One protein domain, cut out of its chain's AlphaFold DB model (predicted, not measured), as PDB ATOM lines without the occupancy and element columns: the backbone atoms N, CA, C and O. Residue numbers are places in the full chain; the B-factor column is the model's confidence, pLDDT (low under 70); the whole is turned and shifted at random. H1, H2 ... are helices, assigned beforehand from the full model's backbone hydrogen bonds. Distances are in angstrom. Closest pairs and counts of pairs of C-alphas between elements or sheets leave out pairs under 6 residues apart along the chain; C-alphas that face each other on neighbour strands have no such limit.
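What this domain is: This is residues 4 to 56 of the 434 residues of an uncharacterized protein of Lentinus tigrinus ALCF2SS1-7 (UniProt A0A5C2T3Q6). With little regular structure, the model shows two small lobes end to end, each a stretch that folds back on itself and then a single helix: residues 4 to 16 with H1, then residues 35 to 46 with H2. The printed part has 53 residues, with two named helices, H1 then H2, and no named strand; it is all helix by class, though under half of the residues are in named elements. It is compact, with a radius of gyration of the C-alphas of 11.0 A, and a rod spanning 36 by 17 by 17 A.

How they stand to each other: Start at H1, residues 17 to 27, the longest helix; it is apart from H2, residues 47 to 56. Before H1, find residues 5 to 6 paired antiparallel with 13 to 14; before H2, residues 35 to 36 pair antiparallel with 43 to 44. In H1 and H2 every O i to N i+4 pair is within hydrogen-bond range.

Where its parts are: Find C-alpha 17 at (-49.360, 21.763, -30.434); H1 runs 15.5 A to C-alpha 27. H2 runs 14.3 A to C-alpha 56 at (-61.832, 1.459, -26.742).

The domain as a whole: The C-alphas farthest apart, of Arg 26 and Arg 56, are 35.8 A apart. The printed part has no cut, and H1 to H2 is a long link of 19 residues. Low confidence, under 70, is found at residue 33.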
ATOM      1  N   PRO A   4     -48.210  15.837 -25.324       85.06
ATOM      2  CA  PRO A   4     -47.129  16.039 -26.280       85.06
ATOM      3  C   PRO A   4     -47.598  15.804 -27.723       85.06
ATOM      4  O   PRO A   4     -48.349  14.870 -28.010       85.06
ATOM      5  N   ALA A   5     -47.118  16.640 -28.641       87.81
ATOM      6  CA  ALA A   5     -47.376  16.535 -30.076       87.81
ATOM      7  C   ALA A   5     -46.153  15.949 -30.798       87.81
ATOM      8  O   ALA A   5     -45.027  16.099 -30.329       87.81
ATOM      9  N   LYS A   6     -46.342  15.295 -31.949       90.25
ATOM     10  CA  LYS A   6     -45.239  14.713 -32.736       90.25
ATOM     11  C   LYS A   6     -45.338  15.130 -34.197       90.25
ATOM     12  O   LYS A   6     -46.406  15.020 -34.800       90.25
ATOM     13  N   CYS A   7     -44.235  15.591 -34.780       90.62
ATOM     14  CA  CYS A   7     -44.211  15.945 -36.197       90.62
ATOM     15  C   CYS A   7     -44.216  14.664 -37.040       90.62
ATOM     16  O   CYS A   7     -43.352  13.801 -36.878       90.62
ATOM     17  N   ASN A   8     -45.173  14.520 -37.961       85.38
ATOM     18  CA  ASN A   8     -45.327  13.264 -38.693       85.38
ATOM     19  C   ASN A   8     -44.184  12.992 -39.697       85.38
ATOM     20  O   ASN A   8     -43.952  11.837 -40.040       85.38
ATOM     21  N   GLN A   9     -43.444  14.014 -40.142       91.00
ATOM     22  CA  GLN A   9     -42.353  13.836 -41.111       91.00
ATOM     23  C   GLN A   9     -41.031  13.446 -40.422       91.00
ATOM     24  O   GLN A   9     -40.579  12.316 -40.585       91.00
ATOM     25  N   CYS A  10     -40.455  14.315 -39.580       92.25
ATOM     26  CA  CYS A  10     -39.177  14.045 -38.891       92.25
ATOM     27  C   CYS A  10     -39.281  13.198 -37.606       92.25
ATOM     28  O   CYS A  10     -38.260  12.775 -37.075       92.25
ATOM     29  N   LYS A  11     -40.494  12.960 -37.086       91.50
ATOM     30  CA  LYS A  11     -40.776  12.228 -35.834       91.50
ATOM     31  C   LYS A  11     -40.276  12.883 -34.531       91.50
ATOM     32  O   LYS A  11     -40.384  12.243 -33.484       91.50
ATOM     33  N   GLU A  12     -39.830  14.140 -34.547       93.12
ATOM     34  CA  GLU A  12     -39.559  14.914 -33.320       93.12
ATOM     35  C   GLU A  12     -40.825  15.136 -32.473       93.12
ATOM     36  O   GLU A  12     -41.939  15.207 -33.006       93.12
ATOM     37  N   VAL A  13     -40.641  15.237 -31.151       90.69
ATOM     38  CA  VAL A  13     -41.709  15.342 -30.144       90.69
ATOM     39  C   VAL A  13     -41.618  16.684 -29.415       90.69
ATOM     40  O   VAL A  13     -40.551  17.084 -28.954       90.69
ATOM     41  N   PHE A  14     -42.760  17.351 -29.274       93.25
ATOM     42  CA  PHE A  14     -42.910  18.709 -28.762       93.25
ATOM     43  C   PHE A  14     -43.842  18.742 -27.548       93.25
ATOM     44  O   PHE A  14     -44.723  17.894 -27.402       93.25
ATOM     45  N   ARG A  15     -43.664  19.738 -26.670       90.38
ATOM     46  CA  ARG A  15     -44.455  19.873 -25.433       90.38
ATOM     47  C   ARG A  15     -45.880  20.363 -25.683       90.38
ATOM     48  O   ARG A  15     -46.763  20.052 -24.887       90.38
ATOM     49  N   THR A  16     -46.101  21.118 -26.757       89.81
ATOM     50  CA  THR A  16     -47.413  21.662 -27.128       89.81
ATOM     51  C   THR A  16     -47.687  21.531 -28.631       89.81
ATOM     52  O   THR A  16     -46.791  21.229 -29.423       89.81
ATOM     53  N   LEU A  17     -48.944  21.756 -29.029       88.25
ATOM     54  CA  LEU A  17     -49.360  21.763 -30.434       88.25
ATOM     55  C   LEU A  17     -48.699  22.909 -31.237       88.25
ATOM     56  O   LEU A  17     -48.100  22.599 -32.268       88.25
ATOM     57  N   PRO A  18     -48.690  24.182 -30.767       94.31
ATOM     58  CA  PRO A  18     -48.076  25.280 -31.518       94.31
ATOM     59  C   PRO A  18     -46.565  25.124 -31.724       94.31
ATOM     60  O   PRO A  18     -46.057  25.519 -32.768       94.31
ATOM     61  N   ASP A  19     -45.844  24.498 -30.782       94.44
ATOM     62  CA  ASP A  19     -44.415  24.177 -30.954       94.44
ATOM     63  C   ASP A  19     -44.187  23.278 -32.186       94.44
ATOM     64  O   ASP A  19     -43.272  23.503 -32.979       94.44
ATOM     65  N   CYS A  20     -45.043  22.264 -32.360       92.81
ATOM     66  CA  CYS A  20     -44.984  21.305 -33.465       92.81
ATOM     67  C   CYS A  20     -45.374  21.947 -34.809       92.81
ATOM     68  O   CYS A  20     -44.784  21.635 -35.846       92.81
ATOM     69  N   GLU A  21     -46.336  22.871 -34.799       93.56
ATOM     70  CA  GLU A  21     -46.759  23.635 -35.980       93.56
ATOM     71  C   GLU A  21     -45.692  24.656 -36.406       93.56
ATOM     72  O   GLU A  21     -45.342  24.724 -37.586       93.56
ATOM     73  N   ALA A  22     -45.097  25.379 -35.452       95.44
ATOM     74  CA  ALA A  22     -43.980  26.293 -35.695       95.44
ATOM     75  C   ALA A  22     -42.730  25.553 -36.200       95.44
ATOM     76  O   ALA A  22     -42.037  26.038 -37.097       95.44
ATOM     77  N   HIS A  23     -42.458  24.354 -35.677       95.75
ATOM     78  CA  HIS A  23     -41.456  23.445 -36.233       95.75
ATOM     79  C   HIS A  23     -41.782  23.039 -37.675       95.75
ATOM     80  O   HIS A  23     -40.931  23.168 -38.555       95.75
ATOM     81  N   ALA A  24     -43.009  22.580 -37.941       95.19
ATOM     82  CA  ALA A  24     -43.407  22.130 -39.272       95.19
ATOM     83  C   ALA A  24     -43.244  23.248 -40.314       95.19
ATOM     84  O   ALA A  24     -42.594  23.035 -41.338       95.19
ATOM     85  N   ALA A  25     -43.714  24.459 -39.995       95.56
ATOM     86  CA  ALA A  25     -43.544  25.647 -40.825       95.56
ATOM     87  C   ALA A  25     -42.064  25.999 -41.075       95.56
ATOM     88  O   ALA A  25     -41.693  26.306 -42.207       95.56
ATOM     89  N   ARG A  26     -41.199  25.910 -40.052       96.69
ATOM     90  CA  ARG A  26     -39.749  26.168 -40.182       96.69
ATOM     91  C   ARG A  26     -39.013  25.141 -41.044       96.69
ATOM     92  O   ARG A  26     -38.016  25.497 -41.664       96.69
ATOM     93  N   MET A  27     -39.473  23.893 -41.061       96.00
ATOM     94  CA  MET A  27     -38.831  22.788 -41.787       96.00
ATOM     95  C   MET A  27     -39.460  22.502 -43.160       96.00
ATOM     96  O   MET A  27     -39.013  21.595 -43.858       96.00
ATOM     97  N   GLY A  28     -40.513  23.227 -43.550       95.62
ATOM     98  CA  GLY A  28     -41.276  22.949 -44.774       95.62
ATOM     99  C   GLY A  28     -42.121  21.668 -44.712       95.62
ATOM    100  O   GLY A  28     -42.669  21.242 -45.729       95.62
ATOM    101  N   HIS A  29     -42.261  21.052 -43.535       94.56
ATOM    102  CA  HIS A  29     -43.185  19.940 -43.333       94.56
ATOM    103  C   HIS A  29     -44.626  20.460 -43.398       94.56
ATOM    104  O   HIS A  29     -44.923  21.546 -42.897       94.56
ATOM    105  N   GLN A  30     -45.566  19.670 -43.926       84.31
ATOM    106  CA  GLN A  30     -46.976  20.044 -43.791       84.31
ATOM    107  C   GLN A  30     -47.399  19.996 -42.311       84.31
ATOM    108  O   GLN A  30     -47.168  18.969 -41.661       84.31
ATOM    109  N   PRO A  31     -48.056  21.048 -41.780       74.25
ATOM    110  CA  PRO A  31     -48.594  21.068 -40.425       74.25
ATOM    111  C   PRO A  31     -49.877  20.227 -40.353       74.25
ATOM    112  O   PRO A  31     -50.986  20.736 -40.243       74.25
ATOM    113  N   HIS A  32     -49.712  18.908 -40.432       79.00
ATOM    114  CA  HIS A  32     -50.695  17.934 -39.967       79.00
ATOM    115  C   HIS A  32     -50.221  17.428 -38.598       79.00
ATOM    116  O   HIS A  32     -49.442  16.465 -38.540       79.00
ATOM    117  N   PRO A  33     -50.604  18.094 -37.491       69.44
ATOM    118  CA  PRO A  33     -50.236  17.638 -36.164       69.44
ATOM    119  C   PRO A  33     -50.873  16.275 -35.888       69.44
ATOM    120  O   PRO A  33     -52.060  16.054 -36.125       69.44
ATOM    121  N   ALA A  34     -50.054  15.350 -35.398       81.44
ATOM    122  CA  ALA A  34     -50.424  13.955 -35.254       81.44
ATOM    123  C   ALA A  34     -50.445  13.566 -33.771       81.44
ATOM    124  O   ALA A  34     -49.413  13.575 -33.092       81.44
ATOM    125  N   TYR A  35     -51.628  13.219 -33.264       82.56
ATOM    126  CA  TYR A  35     -51.817  12.729 -31.903       82.56
ATOM    127  C   TYR A  35     -51.564  11.220 -31.897       82.56
ATOM    128  O   TYR A  35     -52.344  10.461 -32.459       82.56
ATOM    129  N   PHE A  36     -50.476  10.772 -31.280       86.88
ATOM    130  CA  PHE A  36     -50.080   9.359 -31.233       86.88
ATOM    131  C   PHE A  36     -50.536   8.710 -29.922       86.88
ATOM    132  O   PHE A  36     -50.570   9.382 -28.888       86.88
ATOM    133  N   CYS A  37     -50.887   7.425 -29.929       88.12
ATOM    134  CA  CYS A  37     -51.047   6.676 -28.682       88.12
ATOM    135  C   CYS A  37     -49.674   6.467 -28.014       88.12
ATOM    136  O   CYS A  37     -48.668   6.300 -28.695       88.12
ATOM    137  N   GLU A  38     -49.613   6.492 -26.681       87.06
ATOM    138  CA  GLU A  38     -48.368   6.212 -25.938       87.06
ATOM    139  C   GLU A  38     -48.121   4.703 -25.746       87.06
ATOM    140  O   GLU A  38     -47.002   4.306 -25.438       87.06
ATOM    141  N   LEU A  39     -49.147   3.868 -25.954       91.19
ATOM    142  CA  LEU A  39     -49.138   2.427 -25.659       91.19
ATOM    143  C   LEU A  39     -49.333   1.534 -26.901       91.19
ATOM    144  O   LEU A  39     -49.351   0.312 -26.786       91.19
ATOM    145  N   CYS A  40     -49.475   2.123 -28.091       90.19
ATOM    146  CA  CYS A  40     -49.531   1.409 -29.369       90.19
ATOM    147  C   CYS A  40     -49.135   2.357 -30.526       90.19
ATOM    148  O   CYS A  40     -49.087   3.572 -30.323       90.19
ATOM    149  N   PRO A  41     -48.835   1.858 -31.742       87.75
ATOM    150  CA  PRO A  41     -48.314   2.687 -32.834       87.75
ATOM    151  C   PRO A  41     -49.372   3.544 -33.560       87.75
ATOM    152  O   PRO A  41     -49.039   4.182 -34.557       87.75
ATOM    153  N   GLU A  42     -50.626   3.558 -33.098       90.88
ATOM    154  CA  GLU A  42     -51.734   4.260 -33.756       90.88
ATOM    155  C   GLU A  42     -51.630   5.792 -33.689       90.88
ATOM    156  O   GLU A  42     -51.164   6.382 -32.705       90.88
ATOM    157  N   VAL A  43     -52.105   6.444 -34.756       87.56
ATOM    158  CA  VAL A  43     -51.943   7.884 -34.991       87.56
ATOM    159  C   VAL A  43     -53.252   8.519 -35.458       87.56
ATOM    160  O   VAL A  43     -53.888   8.063 -36.404       87.56
ATOM    161  N   PHE A  44     -53.629   9.627 -34.821       90.25
ATOM    162  CA  PHE A  44     -54.918  10.294 -34.985       90.25
ATOM    163  C   PHE A  44     -54.748  11.751 -35.423       90.25
ATOM    164  O   PHE A  44     -53.843  12.447 -34.959       90.25
ATOM    165  N   THR A  45     -55.655  12.247 -36.269       87.38
ATOM    166  CA  THR A  45     -55.657  13.656 -36.710       87.38
ATOM    167  C   THR A  45     -56.298  14.598 -35.689       87.38
ATOM    168  O   THR A  45     -56.168  15.812 -35.806       87.38
ATOM    169  N   THR A  46     -56.968  14.068 -34.661       88.00
ATOM    170  CA  THR A  46     -57.570  14.861 -33.580       88.00
ATOM    171  C   THR A  46     -57.368  14.227 -32.205       88.00
ATOM    172  O   THR A  46     -57.415  13.004 -32.042       88.00
ATOM    173  N   GLN A  47     -57.251  15.066 -31.171       88.31
ATOM    174  CA  GLN A  47     -57.198  14.616 -29.776       88.31
ATOM    175  C   GLN A  47     -58.437  13.791 -29.386       88.31
ATOM    176  O   GLN A  47     -58.320  12.803 -28.667       88.31
ATOM    177  N   LYS A  48     -59.622  14.144 -29.912       93.44
ATOM    178  CA  LYS A  48     -60.884  13.428 -29.654       93.44
ATOM    179  C   LYS A  48     -60.847  11.979 -30.152       93.44
ATOM    180  O   LYS A  48     -61.313  11.090 -29.445       93.44
ATOM    181  N   GLN A  49     -60.268  11.729 -31.330       94.44
ATOM    182  CA  GLN A  49     -60.054  10.367 -31.837       94.44
ATOM    183  C   GLN A  49     -59.070   9.592 -30.953       94.44
ATOM    184  O   GLN A  49     -59.379   8.463 -30.582       94.44
ATOM    185  N   ARG A  50     -57.946  10.205 -30.544       92.31
ATOM    186  CA  ARG A  50     -56.983   9.586 -29.615       92.31
ATOM    187  C   ARG A  50     -57.651   9.163 -28.305       92.31
ATOM    188  O   ARG A  50     -57.500   8.021 -27.889       92.31
ATOM    189  N   SER A  51     -58.421  10.052 -27.676       90.44
ATOM    190  CA  SER A  51     -59.141   9.747 -26.433       90.44
ATOM    191  C   SER A  51     -60.172   8.629 -26.616       90.44
ATOM    192  O   SER A  51     -60.225   7.715 -25.797       90.44
ATOM    193  N   ALA A  52     -60.940   8.647 -27.712       93.50
ATOM    194  CA  ALA A  52     -61.893   7.582 -28.027       93.50
ATOM    195  C   ALA A  52     -61.204   6.234 -28.319       93.50
ATOM    196  O   ALA A  52     -61.743   5.182 -27.986       93.50
ATOM    197  N   HIS A  53     -60.006   6.250 -28.910       94.19
ATOM    198  CA  HIS A  53     -59.173   5.061 -29.073       94.19
ATOM    199  C   HIS A  53     -58.660   4.544 -27.722       94.19
ATOM    200  O   HIS A  53     -58.860   3.370 -27.436       94.19
ATOM    201  N   MET A  54     -58.092   5.394 -26.857       92.38
ATOM    202  CA  MET A  54     -57.614   4.974 -25.527       92.38
ATOM    203  C   MET A  54     -58.735   4.331 -24.688       92.38
ATOM    204  O   MET A  54     -58.497   3.327 -24.024       92.38
ATOM    205  N   GLN A  55     -59.965   4.852 -24.788       91.75
ATOM    206  CA  GLN A  55     -61.161   4.281 -24.149       91.75
ATOM    207  C   GLN A  55     -61.620   2.938 -24.747       91.75
ATOM    208  O   GLN A  55     -62.212   2.135 -24.035       91.75
ATOM    209  N   ARG A  56     -61.389   2.687 -26.044       92.38
ATOM    210  CA  ARG A  56     -61.832   1.459 -26.742       92.38
ATOM    211  C   ARG A  56     -60.783   0.347 -26.761       92.38
ATOM    212  O   ARG A  56     -61.145  -0.822 -26.777       92.38
TER     213      ARG A  56